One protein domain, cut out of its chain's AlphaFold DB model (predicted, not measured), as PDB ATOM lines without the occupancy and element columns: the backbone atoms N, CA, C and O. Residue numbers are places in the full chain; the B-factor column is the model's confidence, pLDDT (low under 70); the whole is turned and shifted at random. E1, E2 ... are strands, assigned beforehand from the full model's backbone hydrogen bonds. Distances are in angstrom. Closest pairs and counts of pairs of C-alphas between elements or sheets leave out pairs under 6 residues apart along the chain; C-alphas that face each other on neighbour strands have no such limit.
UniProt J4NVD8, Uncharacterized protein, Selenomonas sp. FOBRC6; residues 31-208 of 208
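Overview. This is residues 31 to 208 of the 208 residues of an uncharacterized protein of Selenomonas sp. FOBRC6 (UniProt J4NVD8). Three strongly twisted sheets are stacked face to face as layers: the sheet E6 to E9 is in the middle, with the five-stranded sheet E1 to E5 over one of its faces and the sheet E10 to E13 over the other. The strands of neighbouring layers run nearly along one line, and the loop of residues 112 to 125 reaches out at one end of the stack. The printed part has 178 residues with no named helix and thirteen named strands, E1 to E13 along the chain; the class is all strand, and each sheet is antiparallel with its strands in chain order. The whole is compact, with a radius of gyration of the C-alphas of 16.2 A and spans of 51 by 37 by 25 A.

Along the chain. The largest sheet holds E1, residues 34 to 40, E2, 46 to 53, E3, 56 to 65 and 27.8 A long, E4, 68 to 75, and E5, 78 to 86. E1 begins at C-alpha 34, (-12.101, 11.310, 37.535). The next sheet holds E6, 92 to 100, E7, 103 to 111 and 26.8 A long, E8, 126 to 133, and E9, 140 to 145. The last holds E10, 158 to 167, E11, 170 to 178, E12, 190 to 197, and E13, 202 to 207, which ends at C-alpha 207, (13.589, 13.426, 44.178). E5 bends by 54 degrees at residue 81, E6 by 50 degrees at residue 97 and E10 by 60 degrees at residue 164.

Arrangement. Each sheet is a meander, each strand the antiparallel neighbour of the one before. In the hairpin E2 and E3, at 164 degrees, N 49 and O 60 are 2.9 A apart, within hydrogen-bond range. So are N 106 and O 131 of the hairpin E7 and E8, 2.8 A, and N 175 and O 192 of the hairpin E11 and E12, 2.8 A. The sheets form a stack of sheets, face to face in turn. Between E1 to E5 and E6 to E9 the facing parts are 9.8 A centre to centre, with strands at 12 degrees; the closest C-alphas of E5 and E9 are those of Phe 81 and Tyr 140, 6.0 A. Between E6 to E9 and E10 to E13 they are 10.1 A, with strands at 7 degrees; the closest C-alphas of E8 and E10 are those of Gly 126 and Leu 159, 4.6 A. E1 and E13 are apart.

Size, cuts and confidence. The two C-alphas farthest apart are those of Lys 55 and Gly 120, 51.6 A. The printed part has no cut. The links E7 to E8, E9 to E10 and E11 to E12 are long. Mean pLDDT of the printed part is 84.8; 22 residues are under 70, among them 88 to 91, 150 to 155 and 163 to 170.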
ATOM      1  N   PRO A  31     -12.381   2.116  37.301       54.34
ATOM      2  CA  PRO A  31     -12.548   3.255  36.419       54.34
ATOM      3  C   PRO A  31     -11.975   4.485  37.116       54.34
ATOM      4  O   PRO A  31     -12.178   4.629  38.327       54.34
ATOM      5  N   PRO A  32     -11.205   5.326  36.405       63.53
ATOM      6  CA  PRO A  32     -10.567   6.459  37.043       63.53
ATOM      7  C   PRO A  32     -11.646   7.272  37.756       63.53
ATOM      8  O   PRO A  32     -12.681   7.592  37.166       63.53
ATOM      9  N   LEU A  33     -11.408   7.575  39.036       78.31
ATOM     10  CA  LEU A  33     -12.365   8.302  39.876       78.31
ATOM     11  C   LEU A  33     -12.768   9.635  39.232       78.31
ATOM     12  O   LEU A  33     -13.869  10.142  39.449       78.31
ATOM     13  N   VAL A  34     -11.873  10.170  38.402       86.94
ATOM     14  CA  VAL A  34     -12.101  11.310  37.535       86.94
ATOM     15  C   VAL A  34     -12.123  10.888  36.067       86.94
ATOM     16  O   VAL A  34     -11.159  10.341  35.537       86.94
ATOM     17  N   THR A  35     -13.230  11.168  35.386       90.50
ATOM     18  CA  THR A  35     -13.368  10.943  33.942       90.50
ATOM     19  C   THR A  35     -13.369  12.281  33.205       90.50
ATOM     20  O   THR A  35     -14.233  13.115  33.488       90.50
ATOM     21  N   PRO A  36     -12.449  12.522  32.255       91.62
ATOM     22  CA  PRO A  36     -12.524  13.684  31.372       91.62
ATOM     23  C   PRO A  36     -13.794  13.641  30.509       91.62
ATOM     24  O   PRO A  36     -14.151  12.592  29.983       91.62
ATOM     25  N   ILE A  37     -14.470  14.778  30.355       95.38
ATOM     26  CA  ILE A  37     -15.703  14.909  29.560       95.38
ATOM     27  C   ILE A  37     -15.405  15.617  28.238       95.38
ATOM     28  O   ILE A  37     -15.711  15.100  27.168       95.38
ATOM     29  N   LYS A  38     -14.846  16.829  28.313       94.50
ATOM     30  CA  LYS A  38     -14.494  17.654  27.153       94.50
ATOM     31  C   LYS A  38     -13.514  18.753  27.543       94.50
ATOM     32  O   LYS A  38     -13.406  19.115  28.716       94.50
ATOM     33  N   THR A  39     -12.884  19.336  26.534       93.25
ATOM     34  CA  THR A  39     -12.069  20.545  26.647       93.25
ATOM     35  C   THR A  39     -12.614  21.632  25.727       93.25
ATOM     36  O   THR A  39     -13.113  21.345  24.640       93.25
ATOM     37  N   GLU A  40     -12.516  22.888  26.146       92.94
ATOM     38  CA  GLU A  40     -12.938  24.054  25.368       92.94
ATOM     39  C   GLU A  40     -11.851  25.126  25.375       92.94
ATOM     40  O   GLU A  40     -11.126  25.296  26.356       92.94
ATOM     41  N   GLY A  41     -11.800  25.914  24.299       82.44
ATOM     42  CA  GLY A  41     -10.951  27.101  24.246       82.44
ATOM     43  C   GLY A  41      -9.470  26.812  24.016       82.44
ATOM     44  O   GLY A  41      -8.649  27.657  24.352       82.44
ATOM     45  N   ASN A  42      -9.117  25.662  23.429       72.62
ATOM     46  CA  ASN A  42      -7.747  25.404  22.978       72.62
ATOM     47  C   ASN A  42      -7.236  26.607  22.167       72.62
ATOM     48  O   ASN A  42      -7.946  27.114  21.296       72.62
ATOM     49  N   ASN A  43      -6.028  27.074  22.490       67.69
ATOM     50  CA  ASN A  43      -5.397  28.271  21.916       67.69
ATOM     51  C   ASN A  43      -6.143  29.601  22.164       67.69
ATOM     52  O   ASN A  43      -6.008  30.534  21.377       67.69
ATOM     53  N   LYS A  44      -6.929  29.707  23.244       78.06
ATOM     54  CA  LYS A  44      -7.559  30.958  23.698       78.06
ATOM     55  C   LYS A  44      -7.078  31.351  25.096       78.06
ATOM     56  O   LYS A  44      -6.649  30.499  25.871       78.06
ATOM     57  N   ASP A  45      -7.264  32.627  25.440       80.38
ATOM     58  CA  ASP A  45      -6.973  33.179  26.777       80.38
ATOM     59  C   ASP A  45      -7.770  32.498  27.891       80.38
ATOM     60  O   ASP A  45      -7.362  32.507  29.051       80.38
ATOM     61  N   VAL A  46      -8.912  31.902  27.536       89.12
ATOM     62  CA  VAL A  46      -9.744  31.111  28.437       89.12
ATOM     63  C   VAL A  46      -9.830  29.682  27.924       89.12
ATOM     64  O   VAL A  46     -10.415  29.422  26.870       89.12
ATOM     65  N   ARG A  47      -9.301  28.757  28.722       91.50
ATOM     66  CA  ARG A  47      -9.334  27.310  28.498       91.50
ATOM     67  C   ARG A  47     -10.133  26.638  29.593       91.50
ATOM     68  O   ARG A  47     -10.091  27.060  30.748       91.50
ATOM     69  N   ARG A  48     -10.879  25.600  29.234       94.88
ATOM     70  CA  ARG A  48     -11.733  24.870  30.173       94.88
ATOM     71  C   ARG A  48     -11.589  23.381  29.960       94.88
ATOM     72  O   ARG A  48     -11.583  22.927  28.820       94.88
ATOM     73  N   ALA A  49     -11.554  22.641  31.052       95.38
ATOM     74  CA  ALA A  49     -11.618  21.194  31.041       95.38
ATOM     75  C   ALA A  49     -12.719  20.736  31.998       95.38
ATOM     76  O   ALA A  49     -12.859  21.256  33.105       95.38
ATOM     77  N   TYR A  50     -13.537  19.799  31.537       97.12
ATOM     78  CA  TYR A  50     -14.705  19.311  32.258       97.12
ATOM     79  C   TYR A  50     -14.455  17.872  32.683       97.12
ATOM     80  O   TYR A  50     -14.002  17.057  31.876       97.12
ATOM     81  N   TYR A  51     -14.782  17.561  33.931       95.88
ATOM     82  CA  TYR A  51     -14.517  16.276  34.559       95.88
ATOM     83  C   TYR A  51     -15.758  15.754  35.277       95.88
ATOM     84  O   TYR A  51     -16.494  16.513  35.904       95.88
ATOM     85  N   ARG A  52     -15.977  14.443  35.211       95.00
ATOM     86  CA  ARG A  52     -16.998  13.712  35.965       95.00
ATOM     87  C   ARG A  52     -16.327  13.042  37.161       95.00
ATOM     88  O   ARG A  52     -15.401  12.257  36.965       95.00
ATOM     89  N   ILE A  53     -16.799  13.331  38.372       91.44
ATOM     90  CA  ILE A  53     -16.373  12.685  39.622       91.44
ATOM     91  C   ILE A  53     -17.623  12.117  40.291       91.44
ATOM     92  O   ILE A  53     -18.443  12.855  40.843       91.44
ATOM     93  N   GLY A  54     -17.821  10.804  40.183       87.62
ATOM     94  CA  GLY A  54     -19.091  10.177  40.554       87.62
ATOM     95  C   GLY A  54     -20.265  10.811  39.793       87.62
ATOM     96  O   GLY A  54     -20.333  10.735  38.566       87.62
ATOM     97  N   LYS A  55     -21.189  11.454  40.518       87.75
ATOM     98  CA  LYS A  55     -22.348  12.168  39.943       87.75
ATOM     99  C   LYS A  55     -22.120  13.673  39.761       87.75
ATOM    100  O   LYS A  55     -22.997  14.353  39.236       87.75
ATOM    101  N   THR A  56     -20.969  14.188  40.181       90.94
ATOM    102  CA  THR A  56     -20.648  15.616  40.132       90.94
ATOM    103  C   THR A  56     -19.864  15.935  38.867       90.94
ATOM    104  O   THR A  56     -18.941  15.209  38.492       90.94
ATOM    105  N   GLU A  57     -20.221  17.031  38.204       95.50
ATOM    106  CA  GLU A  57     -19.406  17.620  37.144       95.50
ATOM    107  C   GLU A  57     -18.588  18.777  37.717       95.50
ATOM    108  O   GLU A  57     -19.141  19.691  38.335       95.50
ATOM    109  N   VAL A  58     -17.277  18.730  37.494       97.12
ATOM    110  CA  VAL A  58     -16.343  19.793  37.857       97.12
ATOM    111  C   VAL A  58     -15.755  20.391  36.593       97.12
ATOM    112  O   VAL A  58     -15.235  19.682  35.732       97.12
ATOM    113  N   LYS A  59     -15.805  21.716  36.495       97.81
ATOM    114  CA  LYS A  59     -15.174  22.479  35.420       97.81
ATOM    115  C   LYS A  59     -13.932  23.175  35.958       97.81
ATOM    116  O   LYS A  59     -14.045  24.106  36.754       97.81
ATOM    117  N   ALA A  60     -12.772  22.755  35.475       97.00
ATOM    118  CA  ALA A  60     -11.518  23.469  35.642       97.00
ATOM    119  C   ALA A  60     -11.406  24.556  34.569       97.00
ATOM    120  O   ALA A  60     -11.782  24.351  33.413       97.00
ATOM    121  N   THR A  61     -10.955  25.749  34.941       95.38
ATOM    122  CA  THR A  61     -10.789  26.874  34.015       95.38
ATOM    123  C   THR A  61      -9.474  27.580  34.283       95.38
ATOM    124  O   THR A  61      -9.239  28.022  35.406       95.38
ATOM    125  N   ILE A  62      -8.673  27.739  33.231       92.06
ATOM    126  CA  ILE A  62      -7.568  28.693  33.177       92.06
ATOM    127  C   ILE A  62      -8.056  29.905  32.396       92.06
ATOM    128  O   ILE A  62      -8.579  29.753  31.292       92.06
ATOM    129  N   ALA A  63      -7.868  31.096  32.947       90.50
ATOM    130  CA  ALA A  63      -8.134  32.351  32.259       90.50
ATOM    131  C   ALA A  63      -6.985  33.334  32.481       90.50
ATOM    132  O   ALA A  63      -6.469  33.424  33.590       90.50
ATOM    133  N   GLN A  64      -6.613  34.097  31.460       84.88
ATOM    134  CA  GLN A  64      -5.664  35.198  31.597       84.88
ATOM    135  C   GLN A  64      -6.387  36.536  31.446       84.88
ATOM    136  O   GLN A  64      -6.962  36.818  30.399       84.88
ATOM    137  N   MET A  65      -6.379  37.359  32.496       83.50
ATOM    138  CA  MET A  65      -7.031  38.671  32.511       83.50
ATOM    139  C   MET A  65      -6.230  39.650  33.372       83.50
ATOM    140  O   MET A  65      -5.758  39.287  34.442       83.50
ATOM    141  N   GLY A  66      -6.073  40.898  32.921       79.38
ATOM    142  CA  GLY A  66      -5.494  41.971  33.748       79.38
ATOM    143  C   GLY A  66      -4.072  41.711  34.269       79.38
ATOM    144  O   GLY A  66      -3.755  42.114  35.383       79.38
ATOM    145  N   GLY A  67      -3.226  41.005  33.506       82.69
ATOM    146  CA  GLY A  67      -1.867  40.635  33.945       82.69
ATOM    147  C   GLY A  67      -1.828  39.524  35.002       82.69
ATOM    148  O   GLY A  67      -0.802  39.303  35.642       82.69
ATOM    149  N   GLN A  68      -2.944  38.824  35.200       86.25
ATOM    150  CA  GLN A  68      -3.066  37.685  36.099       86.25
ATOM    151  C   GLN A  68      -3.491  36.450  35.314       86.25
ATOM    152  O   GLN A  68      -4.267  36.523  34.356       86.25
ATOM    153  N   GLN A  69      -2.984  35.303  35.743       87.69
ATOM    154  CA  GLN A  69      -3.494  34.012  35.336       87.69
ATOM    155  C   GLN A  69      -4.321  33.438  36.475       87.69
ATOM    156  O   GLN A  69      -3.880  33.377  37.618       87.69
ATOM    157  N   HIS A  70      -5.536  33.034  36.146       92.06
ATOM    158  CA  HIS A  70      -6.523  32.510  37.066       92.06
ATOM    159  C   HIS A  70      -6.687  31.025  36.809       92.06
ATOM    160  O   HIS A  70      -6.882  30.619  35.666       92.06
ATOM    161  N   PHE A  71      -6.688  30.239  37.877       95.12
ATOM    162  CA  PHE A  71      -7.130  28.857  37.872       95.12
ATOM    163  C   PHE A  71      -8.341  28.730  38.794       95.12
ATOM    164  O   PHE A  71      -8.286  29.127  39.956       95.12
ATOM    165  N   THR A  72      -9.454  28.222  38.270       97.19
ATOM    166  CA  THR A  72     -10.694  28.067  39.043       97.19
ATOM    167  C   THR A  72     -11.316  26.697  38.848       97.19
ATOM    168  O   THR A  72     -11.246  26.133  37.754       97.19
ATOM    169  N   LEU A  73     -11.962  26.193  39.899       98.19
ATOM    170  CA  LEU A  73     -12.785  24.986  39.860       98.19
ATOM    171  C   LEU A  73     -14.238  25.355  40.148       98.19
ATOM    172  O   LEU A  73     -14.533  26.126  41.063       98.19
ATOM    173  N   TRP A  74     -15.149  24.788  39.364       97.88
ATOM    174  CA  TRP A  74     -16.580  25.038  39.487       97.88
ATOM    175  C   TRP A  74     -17.350  23.731  39.609       97.88
ATOM    176  O   TRP A  74     -17.226  22.870  38.738       97.88
ATOM    177  N   GLU A  75     -18.192  23.630  40.634       95.25
ATOM    178  CA  GLU A  75     -19.209  22.586  40.782       95.25
ATOM    179  C   GLU A  75     -20.568  23.202  40.409       95.25
ATOM    180  O   GLU A  75     -21.135  24.027  41.133       95.25
ATOM    181  N   GLY A  76     -21.072  22.877  39.215       91.56
ATOM    182  CA  GLY A  76     -22.250  23.541  38.649       91.56
ATOM    183  C   GLY A  76     -22.038  25.052  38.462       91.56
ATOM    184  O   GLY A  76     -21.249  25.478  37.616       91.56
ATOM    185  N   LYS A  77     -22.770  25.870  39.231       92.81
ATOM    186  CA  LYS A  77     -22.674  27.346  39.210       92.81
ATOM    187  C   LYS A  77     -21.804  27.919  40.333       92.81
ATOM    188  O   LYS A  77     -21.581  29.125  40.355       92.81
ATOM    189  N   THR A  78     -21.322  27.080  41.244       95.88
ATOM    190  CA  THR A  78     -20.556  27.516  42.411       95.88
ATOM    191  C   THR A  78     -19.069  27.448  42.103       95.88
ATOM    192  O   THR A  78     -18.571  26.398  41.699       95.88
ATOM    193  N   ASN A  79     -18.358  28.560  42.299       97.12
ATOM    194  CA  ASN A  79     -16.900  28.556  42.321       97.12
ATOM    195  C   ASN A  79     -16.452  27.968  43.661       97.12
ATOM    196  O   ASN A  79     -16.740  28.540  44.710       97.12
ATOM    197  N   VAL A  80     -15.802  26.810  43.613       97.25
ATOM    198  CA  VAL A  80     -15.365  26.070  44.805       97.25
ATOM    199  C   VAL A  80     -13.873  26.232  45.081       97.25
ATOM    200  O   VAL A  80     -13.406  25.828  46.140       97.25
ATOM    201  N   PHE A  81     -13.125  26.822  44.145       98.25
ATOM    202  CA  PHE A  81     -11.707  27.115  44.295       98.25
ATOM    203  C   PHE A  81     -11.269  28.194  43.306       98.25
ATOM    204  O   PHE A  81     -11.562  28.105  42.110       98.25
ATOM    205  N   HIS A  82     -10.479  29.155  43.779       96.88
ATOM    206  CA  HIS A  82      -9.863  30.175  42.939       96.88
ATOM    207  C   HIS A  82      -8.425  30.432  43.388       96.88
ATOM    208  O   HIS A  82      -8.168  30.813  44.523       96.88
ATOM    209  N   PHE A  83      -7.501  30.251  42.452       94.56
ATOM    210  CA  PHE A  83      -6.116  30.675  42.547       94.56
ATOM    211  C   PHE A  83      -5.794  31.710  41.463       94.56
ATOM    212  O   PHE A  83      -6.296  31.626  40.338       94.56
ATOM    213  N   SER A  84      -4.930  32.670  41.781       90.50
ATOM    214  CA  SER A  84      -4.377  33.606  40.804       90.50
ATOM    215  C   SER A  84      -2.890  33.828  41.028       90.50
ATOM    216  O   SER A  84      -2.448  33.946  42.169       90.50
ATOM    217  N   ALA A  85      -2.144  33.944  39.934       83.62
ATOM    218  CA  ALA A  85      -0.736  34.304  39.950       83.62
ATOM    219  C   ALA A  85      -0.436  35.397  38.910       83.62
ATOM    220  O   ALA A  85      -1.047  35.394  37.833       83.62
ATOM    221  N   PRO A  86       0.525  36.300  39.189       80.00
ATOM    222  CA  PRO A  86       0.975  37.280  38.209       80.00
ATOM    223  C   PRO A  86       1.481  36.600  36.938       80.00
ATOM    224  O   PRO A  86       2.195  35.599  37.005       80.00
ATOM    225  N   THR A  87       1.154  37.167  35.778       73.12
ATOM    226  CA  THR A  87       1.707  36.728  34.496       73.12
ATOM    227  C   THR A  87       2.088  37.924  33.631       73.12
ATOM    228  O   THR A  87       1.306  38.855  33.435       73.12
ATOM    229  N   SER A  88       3.318  37.917  33.116       64.31
ATOM    230  CA  SER A  88       3.875  39.011  32.311       64.31
ATOM    231  C   SER A  88       3.648  38.840  30.802       64.31
ATOM    232  O   SER A  88       3.792  39.815  30.063       64.31
ATOM    233  N   LYS A  89       3.278  37.639  30.325       63.91
ATOM    234  CA  LYS A  89       2.996  37.313  28.908       63.91
ATOM    235  C   LYS A  89       1.925  36.219  28.781       63.91
ATOM    236  O   LYS A  89       1.490  35.662  29.783       63.91
ATOM    237  N   LEU A  90       1.450  35.951  27.558       57.09
ATOM    238  CA  LEU A  90       0.538  34.835  27.254       57.09
ATOM    239  C   LEU A  90       1.069  33.540  27.878       57.09
ATOM    240  O   LEU A  90       2.187  33.116  27.592       57.09
ATOM    241  N   SER A  91       0.282  32.965  28.777       60.09
ATOM    242  CA  SER A  91       0.698  31.828  29.582       60.09
ATOM    243  C   SER A  91       0.787  30.547  28.767       60.09
ATOM    244  O   SER A  91      -0.195  30.036  28.219       60.09
ATOM    245  N   TYR A  92       1.983  29.977  28.761       71.81
ATOM    246  CA  TYR A  92       2.216  28.637  28.272       71.81
ATOM    247  C   TYR A  92       2.075  27.660  29.433       71.81
ATOM    248  O   TYR A  92       3.028  27.343  30.144       71.81
ATOM    249  N   GLY A  93       0.840  27.260  29.678       78.00
ATOM    250  CA  GLY A  93       0.479  26.431  30.817       78.00
ATOM    251  C   GLY A  93      -0.567  25.406  30.458       78.00
ATOM    252  O   GLY A  93      -1.190  25.542  29.410       78.00
ATOM    253  N   ASP A  94      -0.801  24.432  31.317       85.56
ATOM    254  CA  ASP A  94      -1.874  23.461  31.140       85.56
ATOM    255  C   ASP A  94      -2.593  23.193  32.463       85.56
ATOM    256  O   ASP A  94      -2.121  23.570  33.540       85.56
ATOM    257  N   MET A  95      -3.761  22.567  32.369       91.25
ATOM    258  CA  MET A  95      -4.487  22.055  33.519       91.25
ATOM    259  C   MET A  95      -4.945  20.633  33.273       91.25
ATOM    260  O   MET A  95      -5.221  20.226  32.147       91.25
ATOM    261  N   GLY A  96      -5.210  19.939  34.366       92.12
ATOM    262  CA  GLY A  96      -6.043  18.767  34.270       92.12
ATOM    263  C   GLY A  96      -6.355  18.137  35.599       92.12
ATOM    264  O   GLY A  96      -6.316  18.805  36.628       92.12
ATOM    265  N   ALA A  97      -6.705  16.857  35.566       92.56
ATOM    266  CA  ALA A  97      -7.079  16.114  36.752       92.56
ATOM    267  C   ALA A  97      -6.504  14.701  36.732       92.56
ATOM    268  O   ALA A  97      -6.294  14.112  35.670       92.56
ATOM    269  N   PHE A  98      -6.272  14.156  37.919       89.31
ATOM    270  CA  PHE A  98      -5.797  12.796  38.124       89.31
ATOM    271  C   PHE A  98      -6.362  12.223  39.421       89.31
ATOM    272  O   PHE A  98      -6.973  12.926  40.224       89.31
ATOM    273  N   THR A  99      -6.159  10.924  39.615       87.19
ATOM    274  CA  THR A  99      -6.497  10.234  40.858       87.19
ATOM    275  C   THR A  99      -5.219   9.707  41.486       87.19
ATOM    276  O   THR A  99      -4.434   9.094  40.772       87.19
ATOM    277  N   SER A 100      -5.025   9.916  42.786       86.06
ATOM    278  CA  SER A 100      -3.927   9.333  43.569       86.06
ATOM    279  C   SER A 100      -4.484   8.849  44.907       86.06
ATOM    280  O   SER A 100      -5.300   9.541  45.518       86.06
ATOM    281  N   SER A 101      -4.144   7.619  45.298       85.19
ATOM    282  CA  SER A 101      -4.633   6.955  46.520       85.19
ATOM    283  C   SER A 101      -6.148   7.097  46.768       85.19
ATOM    284  O   SER A 101      -6.598   7.331  47.887       85.19
ATOM    285  N   GLY A 102      -6.952   6.977  45.705       83.56
ATOM    286  CA  GLY A 102      -8.418   7.042  45.783       83.56
ATOM    287  C   GLY A 102      -9.015   8.450  45.908       83.56
ATOM    288  O   GLY A 102     -10.222   8.563  46.103       83.56
ATOM    289  N   GLN A 103      -8.219   9.512  45.765       87.88
ATOM    290  CA  GLN A 103      -8.697  10.896  45.736       87.88
ATOM    291  C   GLN A 103      -8.463  11.556  44.384       87.88
ATOM    292  O   GLN A 103      -7.498  11.243  43.688       87.88
ATOM    293  N   THR A 104      -9.352  12.480  44.015       91.38
ATOM    294  CA  THR A 104      -9.217  13.280  42.796       91.38
ATOM    295  C   THR A 104      -8.504  14.589  43.094       91.38
ATOM    296  O   THR A 104      -8.919  15.352  43.965       91.38
ATOM    297  N   PHE A 105      -7.493  14.871  42.284       94.38
ATOM    298  CA  PHE A 105      -6.750  16.117  42.289       94.38
ATOM    299  C   PHE A 105      -6.846  16.791  40.929       94.38
ATOM    300  O   PHE A 105      -6.990  16.137  39.895       94.38
ATOM    301  N   PHE A 106      -6.723  18.107  40.944       95.19
ATOM    302  CA  PHE A 106      -6.598  18.959  39.780       95.19
ATOM    303  C   PHE A 106      -5.233  19.616  39.813       95.19
ATOM    304  O   PHE A 106      -4.771  20.011  40.876       95.19
ATOM    305  N   TYR A 107      -4.590  19.764  38.670       93.88
ATOM    306  CA  TYR A 107      -3.344  20.505  38.586       93.88
ATOM    307  C   TYR A 107      -3.480  21.650  37.602       93.88
ATOM    308  O   TYR A 107      -4.316  21.653  36.695       93.88
ATOM    309  N   TYR A 108      -2.597  22.606  37.806       92.50
ATOM    310  CA  TYR A 108      -2.366  23.748  36.956       92.50
ATOM    311  C   TYR A 108      -0.858  23.954  36.892       92.50
ATOM    312  O   TYR A 108      -0.191  23.852  37.919       92.50
ATOM    313  N   TYR A 109      -0.326  24.296  35.729       90.00
ATOM    314  CA  TYR A 109       0.990  24.917  35.651       90.00
ATOM    315  C   TYR A 109       1.026  25.972  34.559       90.00
ATOM    316  O   TYR A 109       0.224  25.941  33.629       90.00
ATOM    317  N   ALA A 110       1.969  26.897  34.669       87.19
ATOM    318  CA  ALA A 110       2.247  27.906  33.669       87.19
ATOM    319  C   ALA A 110       3.727  28.266  33.653       87.19
ATOM    320  O   ALA A 110       4.381  28.297  34.693       87.19
ATOM    321  N   ASN A 111       4.221  28.577  32.459       85.62
ATOM    322  CA  ASN A 111       5.564  29.079  32.222       85.62
ATOM    323  C   ASN A 111       5.510  30.467  31.586       85.62
ATOM    324  O   ASN A 111       4.651  30.741  30.743       85.62
ATOM    325  N   THR A 112       6.475  31.319  31.930       82.38
ATOM    326  CA  THR A 112       6.646  32.638  31.296       82.38
ATOM    327  C   THR A 112       7.193  32.544  29.864       82.38
ATOM    328  O   THR A 112       7.052  33.490  29.086       82.38
ATOM    329  N   ARG A 113       7.782  31.397  29.493       80.25
ATOM    330  CA  ARG A 113       8.271  31.049  28.147       80.25
ATOM    331  C   ARG A 113       8.246  29.529  27.945       80.25
ATOM    332  O   ARG A 113       8.492  28.795  28.894       80.25
ATOM    333  N   ILE A 114       8.060  29.071  26.704       79.12
ATOM    334  CA  ILE A 114       8.346  27.696  26.253       79.12
ATOM    335  C   ILE A 114       9.589  27.675  25.356       79.12
ATOM    336  O   ILE A 114       9.794  28.591  24.561       79.12
ATOM    337  N   GLY A 115      10.387  26.610  25.463       78.56
ATOM    338  CA  GLY A 115      11.499  26.325  24.558       78.56
ATOM    339  C   GLY A 115      12.716  27.238  24.732       78.56
ATOM    340  O   GLY A 115      12.926  27.816  25.807       78.56
ATOM    341  N   TRP A 116      13.504  27.320  23.655       80.56
ATOM    342  CA  TRP A 116      14.840  27.916  23.612       80.56
ATOM    343  C   TRP A 116      14.904  29.374  24.091       80.56
ATOM    344  O   TRP A 116      14.007  30.183  23.819       80.56
ATOM    345  N   ARG A 117      15.994  29.726  24.785       83.00
ATOM    346  CA  ARG A 117      16.300  31.085  25.235       83.00
ATOM    347  C   ARG A 117      17.241  31.798  24.272       83.00
ATOM    348  O   ARG A 117      18.433  31.510  24.220       83.00
ATOM    349  N   ALA A 118      16.745  32.848  23.622       81.25
ATOM    350  CA  ALA A 118      17.626  33.757  22.898       81.25
ATOM    351  C   ALA A 118      18.622  34.467  23.838       81.25
ATOM    352  O   ALA A 118      18.220  34.887  24.932       81.25
ATOM    353  N   PRO A 119      19.890  34.669  23.421       82.00
ATOM    354  CA  PRO A 119      20.844  35.477  24.173       82.00
ATOM    355  C   PRO A 119      20.258  36.853  24.519       82.00
ATOM    356  O   PRO A 119      19.703  37.535  23.661       82.00
ATOM    357  N   GLY A 120      20.348  37.251  25.790       81.75
ATOM    358  CA  GLY A 120      19.803  38.522  26.285       81.75
ATOM    359  C   GLY A 120      18.295  38.533  26.574       81.75
ATOM    360  O   GLY A 120      17.804  39.512  27.133       81.75
ATOM    361  N   ALA A 121      17.545  37.465  26.268       81.00
ATOM    362  CA  ALA A 121      16.148  37.360  26.686       81.00
ATOM    363  C   ALA A 121      16.035  37.190  28.215       81.00
ATOM    364  O   ALA A 121      16.924  36.577  28.824       81.00
ATOM    365  N   PRO A 122      14.941  37.664  28.845       79.56
ATOM    366  CA  PRO A 122      14.699  37.426  30.262       79.56
ATOM    367  C   PRO A 122      14.712  35.926  30.619       79.56
ATOM    368  O   PRO A 122      14.349  35.097  29.769       79.56
ATOM    369  N   PRO A 123      15.119  35.576  31.850       81.62
ATOM    370  CA  PRO A 123      14.997  34.220  32.378       81.62
ATOM    371  C   PRO A 123      13.548  33.693  32.315       81.62
ATOM    372  O   PRO A 123      12.596  34.472  32.430       81.62
ATOM    373  N   ALA A 124      13.371  32.393  32.070       82.00
ATOM    374  CA  ALA A 124      12.064  31.738  32.133       82.00
ATOM    375  C   ALA A 124      11.749  31.269  33.553       82.00
ATOM    376  O   ALA A 124      12.613  30.741  34.226       82.00
ATOM    377  N   SER A 125      10.499  31.359  33.983       82.62
ATOM    378  CA  SER A 125      10.066  30.790  35.256       82.62
ATOM    379  C   SER A 125       8.784  29.996  35.071       82.62
ATOM    380  O   SER A 125       7.925  30.346  34.252       82.62
ATOM    381  N   GLY A 126       8.676  28.905  35.827       86.06
ATOM    382  CA  GLY A 126       7.506  28.043  35.879       86.06
ATOM    383  C   GLY A 126       6.858  28.069  37.258       86.06
ATOM    384  O   GLY A 126       7.544  28.133  38.274       86.06
ATOM    385  N   ARG A 127       5.529  27.986  37.308       87.94
ATOM    386  CA  ARG A 127       4.780  27.756  38.548       87.94
ATOM    387  C   ARG A 127       3.654  26.775  38.303       87.94
ATOM    388  O   ARG A 127       2.956  26.882  37.299       87.94
ATOM    389  N   GLY A 128       3.444  25.851  39.227       89.94
ATOM    390  CA  GLY A 128       2.346  24.906  39.174       89.94
ATOM    391  C   GLY A 128       1.828  24.570  40.555       89.94
ATOM    392  O   GLY A 128       2.557  24.636  41.536       89.94
ATOM    393  N   ILE A 129       0.547  24.238  40.615       94.06
ATOM    394  CA  ILE A 129      -0.125  23.841  41.844       94.06
ATOM    395  C   ILE A 129      -0.918  22.561  41.621       94.06
ATOM    396  O   ILE A 129      -1.412  22.303  40.519       94.06
ATOM    397  N   VAL A 130      -1.089  21.797  42.693       95.44
ATOM    398  CA  VAL A 130      -2.037  20.684  42.778       95.44
ATOM    399  C   VAL A 130      -3.083  21.036  43.814       95.44
ATOM    400  O   VAL A 130      -2.765  21.440  44.930       95.44
ATOM    401  N   VAL A 131      -4.342  20.873  43.438       96.88
ATOM    402  CA  VAL A 131      -5.518  21.232  44.214       96.88
ATOM    403  C   VAL A 131      -6.366  19.987  44.401       96.88
ATOM    404  O   VAL A 131      -6.624  19.253  43.451       96.88
ATOM    405  N   GLY A 132      -6.821  19.746  45.618       95.31
ATOM    406  CA  GLY A 132      -7.645  18.592  45.962       95.31
ATOM    407  C   GLY A 132      -8.730  18.983  46.944       95.31
ATOM    408  O   GLY A 132      -8.645  20.036  47.579       95.31
ATOM    409  N   LYS A 133      -9.751  18.136  47.057       93.19
ATOM    410  CA  LYS A 133     -10.793  18.282  48.070       93.19
ATOM    411  C   LYS A 133     -10.334  17.577  49.343       93.19
ATOM    412  O   LYS A 133     -10.112  16.372  49.318       93.19
ATOM    413  N   SER A 134     -10.204  18.331  50.425       88.81
ATOM    414  CA  SER A 134      -9.804  17.838  51.739       88.81
ATOM    415  C   SER A 134     -10.753  16.737  52.221       88.81
ATOM    416  O   SER A 134     -11.966  16.961  52.263       88.81
ATOM    417  N   PRO A 135     -10.246  15.549  52.600       84.50
ATOM    418  CA  PRO A 135     -11.073  14.489  53.167       84.50
ATOM    419  C   PRO A 135     -11.601  14.842  54.566       84.50
ATOM    420  O   PRO A 135     -12.538  14.202  55.031       84.50
ATOM    421  N   VAL A 136     -11.016  15.846  55.231       84.81
ATOM    422  CA  VAL A 136     -11.378  16.256  56.597       84.81
ATOM    423  C   VAL A 136     -12.648  17.106  56.612       84.81
ATOM    424  O   VAL A 136     -13.543  16.873  57.418       84.81
ATOM    425  N   ASP A 137     -12.728  18.095  55.723       89.25
ATOM    426  CA  ASP A 137     -13.780  19.121  55.736       89.25
ATOM    427  C   ASP A 137     -14.463  19.333  54.377       89.25
ATOM    428  O   ASP A 137     -15.411  20.108  54.261       89.25
ATOM    429  N   GLY A 138     -14.014  18.636  53.331       89.25
ATOM    430  CA  GLY A 138     -14.573  18.748  51.991       89.25
ATOM    431  C   GLY A 138     -14.235  20.055  51.272       89.25
ATOM    432  O   GLY A 138     -14.836  20.328  50.233       89.25
ATOM    433  N   THR A 139     -13.309  20.871  51.778       92.50
ATOM    434  CA  THR A 139     -12.910  22.126  51.123       92.50
ATOM    435  C   THR A 139     -11.818  21.887  50.082       92.50
ATOM    436  O   THR A 139     -10.979  21.002  50.238       92.50
ATOM    437  N   TYR A 140     -11.818  22.650  48.985       95.62
ATOM    438  CA  TYR A 140     -10.706  22.590  48.034       95.62
ATOM    439  C   TYR A 140      -9.526  23.409  48.547       95.62
ATOM    440  O   TYR A 140      -9.687  24.574  48.907       95.62
ATOM    441  N   ARG A 141      -8.330  22.821  48.517       94.44
ATOM    442  CA  ARG A 141      -7.090  23.478  48.941       94.44
ATOM    443  C   ARG A 141      -5.910  23.097  48.060       94.44
ATOM    444  O   ARG A 141      -5.951  22.087  47.358       94.44
ATOM    445  N   ILE A 142      -4.862  23.913  48.120       96.00
ATOM    446  CA  ILE A 142      -3.579  23.625  47.477       96.00
ATOM    447  C   ILE A 142      -2.840  22.594  48.334       96.00
ATOM    448  O   ILE A 142      -2.640  22.800  49.526       96.00
ATOM    449  N   TYR A 143      -2.471  21.481  47.713       95.19
ATOM    450  CA  TYR A 143      -1.698  20.392  48.308       95.19
ATOM    451  C   TYR A 143      -0.220  20.440  47.926       95.19
ATOM    452  O   TYR A 143       0.626  19.913  48.641       95.19
ATOM    453  N   VAL A 144       0.070  21.032  46.773       94.25
ATOM    454  CA  VAL A 144       1.416  21.202  46.231       94.25
ATOM    455  C   VAL A 144       1.443  22.586  45.611       94.25
ATOM    456  O   VAL A 144       0.611  22.867  44.747       94.25
ATOM    457  N   ASP A 145       2.387  23.426  46.017       92.38
ATOM    458  CA  ASP A 145       2.819  24.587  45.243       92.38
ATOM    459  C   ASP A 145       4.257  24.322  44.816       92.38
ATOM    460  O   ASP A 145       5.123  24.082  45.649       92.38
ATOM    461  N   SER A 146       4.525  24.322  43.510       88.19
ATOM    462  CA  SER A 146       5.866  24.061  42.982       88.19
ATOM    463  C   SER A 146       6.890  25.072  43.492       88.19
ATOM    464  O   SER A 146       8.083  24.782  43.449       88.19
ATOM    465  N   ALA A 147       6.429  26.247  43.945       82.25
ATOM    466  CA  ALA A 147       7.273  27.218  44.615       82.25
ATOM    467  C   ALA A 147       8.018  26.595  45.802       82.25
ATOM    468  O   ALA A 147       9.160  26.954  45.990       82.25
ATOM    469  N   ASP A 148       7.453  25.622  46.519       82.44
ATOM    470  CA  ASP A 148       8.087  25.031  47.708       82.44
ATOM    471  C   ASP A 148       9.194  24.006  47.388       82.44
ATOM    472  O   ASP A 148       9.945  23.607  48.277       82.44
ATOM    473  N   TYR A 149       9.291  23.541  46.137       72.31
ATOM    474  CA  TYR A 149      10.127  22.388  45.762       72.31
ATOM    475  C   TYR A 149      11.388  22.770  45.001       72.31
ATOM    476  O   TYR A 149      12.393  22.069  45.078       72.31
ATOM    477  N   TYR A 150      11.343  23.846  44.219       66.81
ATOM    478  CA  TYR A 150      12.461  24.199  43.361       66.81
ATOM    479  C   TYR A 150      12.628  25.711  43.267       66.81
ATOM    480  O   TYR A 150      11.856  26.411  42.612       66.81
ATOM    481  N   HIS A 151      13.692  26.189  43.909       62.81
ATOM    482  CA  HIS A 151      14.168  27.565  43.856       62.81
ATOM    483  C   HIS A 151      15.589  27.568  43.282       62.81
ATOM    484  O   HIS A 151      16.559  27.599  44.044       62.81
ATOM    485  N   PRO A 152      15.774  27.463  41.956       57.91
ATOM    486  CA  PRO A 152      17.112  27.572  41.404       57.91
ATOM    487  C   PRO A 152      17.642  28.982  41.680       57.91
ATOM    488  O   PRO A 152      16.916  29.964  41.562       57.91
ATOM    489  N   ASN A 153      18.932  29.085  42.002       52.94
ATOM    490  CA  ASN A 153      19.605  30.338  42.376       52.94
ATOM    491  C   ASN A 153      19.610  31.426  41.272       52.94
ATOM    492  O   ASN A 153      20.154  32.509  41.473       52.94
ATOM    493  N   THR A 154      19.018  31.148  40.109       55.62
ATOM    494  CA  THR A 154      18.894  32.029  38.947       55.62
ATOM    495  C   THR A 154      17.639  31.606  38.171       55.62
ATOM    496  O   THR A 154      17.637  30.504  37.629       55.62
ATOM    497  N   ASP A 155      16.591  32.436  38.133       63.22
ATOM    498  CA  ASP A 155      15.228  32.172  37.618       63.22
ATOM    499  C   ASP A 155      15.111  31.781  36.122       63.22
ATOM    500  O   ASP A 155      14.278  32.339  35.423       63.22
ATOM    501  N   ASP A 156      15.934  30.882  35.576       79.38
ATOM    502  CA  ASP A 156      15.819  30.380  34.198       79.38
ATOM    503  C   ASP A 156      15.479  28.888  34.179       79.38
ATOM    504  O   ASP A 156      16.307  28.030  33.881       79.38
ATOM    505  N   PHE A 157      14.233  28.574  34.517       84.88
ATOM    506  CA  PHE A 157      13.678  27.235  34.446       84.88
ATOM    507  C   PHE A 157      12.249  27.233  33.898       84.88
ATOM    508  O   PHE A 157      11.470  28.176  34.016       84.88
ATOM    509  N   GLN A 158      11.886  26.109  33.312       87.69
ATOM    510  CA  GLN A 158      10.524  25.753  32.969       87.69
ATOM    511  C   GLN A 158      10.061  24.652  33.914       87.69
ATOM    512  O   GLN A 158      10.864  23.870  34.421       87.69
ATOM    513  N   LEU A 159       8.755  24.611  34.137       89.31
ATOM    514  CA  LEU A 159       8.046  23.549  34.820       89.31
ATOM    515  C   LEU A 159       7.185  22.797  33.806       89.31
ATOM    516  O   LEU A 159       6.418  23.401  33.049       89.31
ATOM    517  N   ALA A 160       7.246  21.476  33.858       87.94
ATOM    518  CA  ALA A 160       6.228  20.611  33.290       87.94
ATOM    519  C   ALA A 160       5.664  19.706  34.385       87.94
ATOM    520  O   ALA A 160       6.388  19.259  35.273       87.94
ATOM    521  N   ILE A 161       4.368  19.412  34.309       88.25
ATOM    522  CA  ILE A 161       3.759  18.360  35.122       88.25
ATOM    523  C   ILE A 161       3.537  17.171  34.195       88.25
ATOM    524  O   ILE A 161       2.685  17.220  33.309       88.25
ATOM    525  N   GLY A 162       4.328  16.110  34.372       81.31
ATOM    526  CA  GLY A 162       4.116  14.868  33.635       81.31
ATOM    527  C   GLY A 162       2.930  14.134  34.227       81.31
ATOM    528  O   GLY A 162       2.911  13.777  35.408       81.31
ATOM    529  N   LEU A 163       1.917  13.958  33.391       67.81
ATOM    530  CA  LEU A 163       0.603  13.523  33.819       67.81
ATOM    531  C   LEU A 163       0.568  12.016  33.978       67.81
ATOM    532  O   LEU A 163       0.787  11.293  33.013       67.81
ATOM    533  N   VAL A 164       0.199  11.576  35.181       64.69
ATOM    534  CA  VAL A 164      -0.247  10.208  35.456       64.69
ATOM    535  C   VAL A 164       0.785   9.179  35.007       64.69
ATOM    536  O   VAL A 164       0.578   8.411  34.069       64.69
ATOM    537  N   GLN A 165       1.903   9.146  35.719       66.81
ATOM    538  CA  GLN A 165       2.775   7.989  35.635       66.81
ATOM    539  C   GLN A 165       2.169   6.864  36.455       66.81
ATOM    540  O   GLN A 165       1.641   7.078  37.549       66.81
ATOM    541  N   GLN A 166       2.221   5.663  35.898       67.12
ATOM    542  CA  GLN A 166       1.801   4.466  36.593       67.12
ATOM    543  C   GLN A 166       3.040   3.787  37.162       67.12
ATOM    544  O   GLN A 166       3.928   3.377  36.415       67.12
ATOM    545  N   ARG A 167       3.084   3.644  38.485       64.00
ATOM    546  CA  ARG A 167       3.997   2.716  39.149       64.00
ATOM    547  C   ARG A 167       3.156   1.592  39.709       64.00
ATOM    548  O   ARG A 167       2.361   1.834  40.608       64.00
ATOM    549  N   GLU A 168       3.349   0.383  39.187       67.25
ATOM    550  CA  GLU A 168       2.622  -0.822  39.601       67.25
ATOM    551  C   GLU A 168       1.090  -0.618  39.510       67.25
ATOM    552  O   GLU A 168       0.499  -0.849  38.453       67.25
ATOM    553  N   HIS A 169       0.467  -0.095  40.573       57.84
ATOM    554  CA  HIS A 169      -0.971   0.169  40.707       57.84
ATOM    555  C   HIS A 169      -1.311   1.599  41.169       57.84
ATOM    556  O   HIS A 169      -2.485   1.923  41.349       57.84
ATOM    557  N   GLU A 170      -0.316   2.467  41.356       62.66
ATOM    558  CA  GLU A 170      -0.501   3.841  41.816       62.66
ATOM    559  C   GLU A 170      -0.250   4.836  40.681       62.66
ATOM    560  O   GLU A 170       0.721   4.739  39.924       62.66
ATOM    561  N   ARG A 171      -1.156   5.808  40.567       70.56
ATOM    562  CA  ARG A 171      -1.003   6.964  39.693       70.56
ATOM    563  C   ARG A 171      -0.398   8.102  40.501       70.56
ATOM    564  O   ARG A 171      -0.999   8.561  41.474       70.56
ATOM    565  N   PHE A 172       0.757   8.567  40.057       76.56
ATOM    566  CA  PHE A 172       1.431   9.738  40.604       76.56
ATOM    567  C   PHE A 172       1.599  10.797  39.514       76.56
ATOM    568  O   PHE A 172       1.471  10.517  38.315       76.56
ATOM    569  N   ILE A 173       1.870  12.027  39.933       86.88
ATOM    570  CA  ILE A 173       2.350  13.071  39.026       86.88
ATOM    571  C   ILE A 173       3.839  13.270  39.264       86.88
ATOM    572  O   ILE A 173       4.322  13.064  40.376       86.88
ATOM    573  N   SER A 174       4.557  13.701  38.236       90.00
ATOM    574  CA  SER A 174       5.923  14.188  38.414       90.00
ATOM    575  C   SER A 174       5.994  15.665  38.073       90.00
ATOM    576  O   SER A 174       5.458  16.086  37.044       90.00
ATOM    577  N   LEU A 175       6.674  16.435  38.916       91.12
ATOM    578  CA  LEU A 175       7.127  17.775  38.574       91.12
ATOM    579  C   LEU A 175       8.488  17.659  37.899       91.12
ATOM    580  O   LEU A 175       9.387  17.006  38.426       91.12
ATOM    581  N   TYR A 176       8.626  18.295  36.747       89.62
ATOM    582  CA  TYR A 176       9.868  18.378  35.996       89.62
ATOM    583  C   TYR A 176      10.309  19.823  35.939       89.62
ATOM    584  O   TYR A 176       9.546  20.677  35.488       89.62
ATOM    585  N   PHE A 177      11.544  20.074  36.339       89.06
ATOM    586  CA  PHE A 177      12.153  21.389  36.301       89.06
ATOM    587  C   PHE A 177      13.394  21.354  35.428       89.06
ATOM    588  O   PHE A 177      14.178  20.409  35.499       89.06
ATOM    589  N   GLY A 178      13.604  22.388  34.623       87.81
ATOM    590  CA  GLY A 178      14.842  22.523  33.863       87.81
ATOM    591  C   GLY A 178      14.828  23.696  32.893       87.81
ATOM    592  O   GLY A 178      13.758  24.222  32.577       87.81
ATOM    593  N   PRO A 179      15.996  24.142  32.418       86.00
ATOM    594  CA  PRO A 179      16.062  25.119  31.351       86.00
ATOM    595  C   PRO A 179      15.577  24.470  30.053       86.00
ATOM    596  O   PRO A 179      15.948  23.348  29.713       86.00
ATOM    597  N   GLU A 180      14.733  25.197  29.327       83.69
ATOM    598  CA  GLU A 180      14.302  24.827  27.977       83.69
ATOM    599  C   GLU A 180      13.664  23.425  27.836       83.69
ATOM    600  O   GLU A 180      13.766  22.830  26.772       83.69
ATOM    601  N   LEU A 181      12.961  22.907  28.856       84.50
ATOM    602  CA  LEU A 181      12.289  21.586  28.869       84.50
ATOM    603  C   LEU A 181      11.491  21.215  27.604       84.50
ATOM    604  O   LEU A 181      11.225  20.041  27.366       84.50
ATOM    605  N   PHE A 182      11.053  22.204  26.831       80.62
ATOM    606  CA  PHE A 182      10.258  22.024  25.617       80.62
ATOM    607  C   PHE A 182      11.048  22.297  24.320       80.62
ATOM    608  O   PHE A 182      10.438  22.558  23.283       80.62
ATOM    609  N   SER A 183      12.381  22.329  24.376       80.06
ATOM    610  CA  SER A 183      13.282  22.439  23.220       80.06
ATOM    611  C   SER A 183      14.136  21.177  23.076       80.06
ATOM    612  O   SER A 183      14.313  20.426  24.031       80.06
ATOM    613  N   ASP A 184      14.728  20.987  21.895       73.44
ATOM    614  CA  ASP A 184      15.701  19.912  21.648       73.44
ATOM    615  C   ASP A 184      17.045  20.133  22.375       73.44
ATOM    616  O   ASP A 184      17.888  19.240  22.413       73.44
ATOM    617  N   PHE A 185      17.269  21.332  22.925       67.38
ATOM    618  CA  PHE A 185      18.500  21.728  23.616       67.38
ATOM    619  C   PHE A 185      18.384  21.644  25.144       67.38
ATOM    620  O   PHE A 185      19.399  21.719  25.838       67.38
ATOM    621  N   GLY A 186      17.161  21.530  25.668       71.75
ATOM    622  CA  GLY A 186      16.881  21.508  27.097       71.75
ATOM    623  C   GLY A 186      16.870  20.115  27.709       71.75
ATOM    624  O   GLY A 186      16.941  19.092  27.029       71.75
ATOM    625  N   GLY A 187      16.762  20.077  29.035       78.94
ATOM    626  CA  GLY A 187      16.746  18.827  29.783       78.94
ATOM    627  C   GLY A 187      16.177  18.986  31.183       78.94
ATOM    628  O   GLY A 187      16.175  20.074  31.762       78.94
ATOM    629  N   VAL A 188      15.686  17.877  31.731       86.31
ATOM    630  CA  VAL A 188      15.235  17.798  33.123       86.31
ATOM    631  C   VAL A 188      16.452  17.962  34.032       86.31
ATOM    632  O   VAL A 188      17.385  17.170  33.974       86.31
ATOM    633  N   THR A 189      16.445  19.016  34.844       86.25
ATOM    634  CA  THR A 189      17.461  19.303  35.868       86.25
ATOM    635  C   THR A 189      17.066  18.739  37.224       86.25
ATOM    636  O   THR A 189      17.929  18.286  37.964       86.25
ATOM    637  N   ALA A 190      15.772  18.762  37.543       87.44
ATOM    638  CA  ALA A 190      15.235  18.135  38.740       87.44
ATOM    639  C   ALA A 190      13.883  17.494  38.428       87.44
ATOM    640  O   ALA A 190      13.054  18.081  37.719       87.44
ATOM    641  N   GLN A 191      13.655  16.304  38.977       89.06
ATOM    642  CA  GLN A 191      12.380  15.612  38.909       89.06
ATOM    643  C   GLN A 191      11.907  15.264  40.318       89.06
ATOM    644  O   GLN A 191      12.644  14.687  41.107       89.06
ATOM    645  N   TYR A 192      10.639  15.552  40.604       89.06
ATOM    646  CA  TYR A 192      10.002  15.173  41.862       89.06
ATOM    647  C   TYR A 192       8.760  14.347  41.569       89.06
ATOM    648  O   TYR A 192       7.791  14.859  41.002       89.06
ATOM    649  N   ALA A 193       8.780  13.070  41.942       89.12
ATOM    650  CA  ALA A 193       7.602  12.213  41.904       89.12
ATOM    651  C   ALA A 193       6.754  12.472  43.156       89.12
ATOM    652  O   ALA A 193       7.262  12.412  44.273       89.12
ATOM    653  N   LEU A 194       5.470  12.776  42.965       89.50
ATOM    654  CA  LEU A 194       4.555  13.164  44.033       89.50
ATOM    655  C   LEU A 194       3.426  12.144  44.183       89.50
ATOM    656  O   LEU A 194       2.575  12.008  43.295       89.50
ATOM    657  N   SER A 195       3.383  11.499  45.347       88.25
ATOM    658  CA  SER A 195       2.341  10.547  45.742       88.25
ATOM    659  C   SER A 195       1.540  11.086  46.918       88.25
ATOM    660  O   SER A 195       2.104  11.583  47.893       88.25
ATOM    661  N   TYR A 196       0.213  10.998  46.840       90.44
ATOM    662  CA  TYR A 196      -0.647  11.442  47.930       90.44
ATOM    663  C   TYR A 196      -0.713  10.381  49.033       90.44
ATOM    664  O   TYR A 196      -1.052   9.224  48.766       90.44
ATOM    665  N   ASN A 197      -0.443  10.789  50.275       89.38
ATOM    666  CA  ASN A 197      -0.584   9.966  51.469       89.38
ATOM    667  C   ASN A 197      -1.890  10.322  52.211       89.38
ATOM    668  O   ASN A 197      -1.951  11.355  52.883       89.38
ATOM    669  N   PRO A 198      -2.924   9.455  52.170       87.38
ATOM    670  CA  PRO A 198      -4.193   9.715  52.848       87.38
ATOM    671  C   PRO A 198      -4.092   9.773  54.376       87.38
ATOM    672  O   PRO A 198      -4.955  10.370  55.010       87.38
ATOM    673  N   SER A 199      -3.072   9.149  54.980       87.88
ATOM    674  CA  SER A 199      -2.923   9.118  56.445       87.88
ATOM    675  C   SER A 199      -2.468  10.458  57.025       87.88
ATOM    676  O   SER A 199      -2.846  10.802  58.142       87.88
ATOM    677  N   THR A 200      -1.682  11.216  56.259       90.31
ATOM    678  CA  THR A 200      -1.175  12.543  56.637       90.31
ATOM    679  C   THR A 200      -1.872  13.672  55.889       90.31
ATOM    680  O   THR A 200      -1.618  14.837  56.179       90.31
ATOM    681  N   ASP A 201      -2.738  13.333  54.932       90.56
ATOM    682  CA  ASP A 201      -3.460  14.269  54.078       90.56
ATOM    683  C   ASP A 201      -2.523  15.275  53.379       90.56
ATOM    684  O   ASP A 201      -2.766  16.483  53.321       90.56
ATOM    685  N   SER A 202      -1.420  14.747  52.845       91.50
ATOM    686  CA  SER A 202      -0.351  15.504  52.195       91.50
ATOM    687  C   SER A 202       0.270  14.708  51.047       91.50
ATOM    688  O   SER A 202       0.140  13.485  50.976       91.50
ATOM    689  N   PHE A 203       0.961  15.394  50.136       91.25
ATOM    690  CA  PHE A 203       1.841  14.715  49.188       91.25
ATOM    691  C   PHE A 203       3.194  14.429  49.833       91.25
ATOM    692  O   PHE A 203       3.723  15.241  50.592       91.25
ATOM    693  N   VAL A 204       3.746  13.267  49.504       89.06
ATOM    694  CA  VAL A 204       5.139  12.907  49.752       89.06
ATOM    695  C   VAL A 204       5.880  13.043  48.429       89.06
ATOM    696  O   VAL A 204       5.340  12.675  47.381       89.06
ATOM    697  N   TYR A 205       7.095  13.581  48.482       86.38
ATOM    698  CA  TYR A 205       7.943  13.744  47.312       86.38
ATOM    699  C   TYR A 205       9.150  12.811  47.361       86.38
ATOM    700  O   TYR A 205       9.739  12.578  48.414       86.38
ATOM    701  N   GLU A 206       9.507  12.296  46.194       85.00
ATOM    702  CA  GLU A 206      10.742  11.567  45.937       85.00
ATOM    703  C   GLU A 206      11.494  12.325  44.840       85.00
ATOM    704  O   GLU A 206      10.981  12.471  43.726       85.00
ATOM    705  N   GLU A 207      12.677  12.845  45.167       84.06
ATOM    706  CA  GLU A 207      13.589  13.426  44.178       84.06
ATOM    707  C   GLU A 207      14.210  12.300  43.336       84.06
ATOM    708  O   GLU A 207      14.557  11.242  43.870       84.06
ATOM    709  N   ARG A 208      14.298  12.507  42.019       74.88
ATOM    710  CA  ARG A 208      14.777  11.525  41.040       74.88
ATOM    711  C   ARG A 208      15.816  12.101  40.097       74.88
ATOM    712  O   ARG A 208      15.669  13.285  39.718       74.88
TER     713      ARG A 208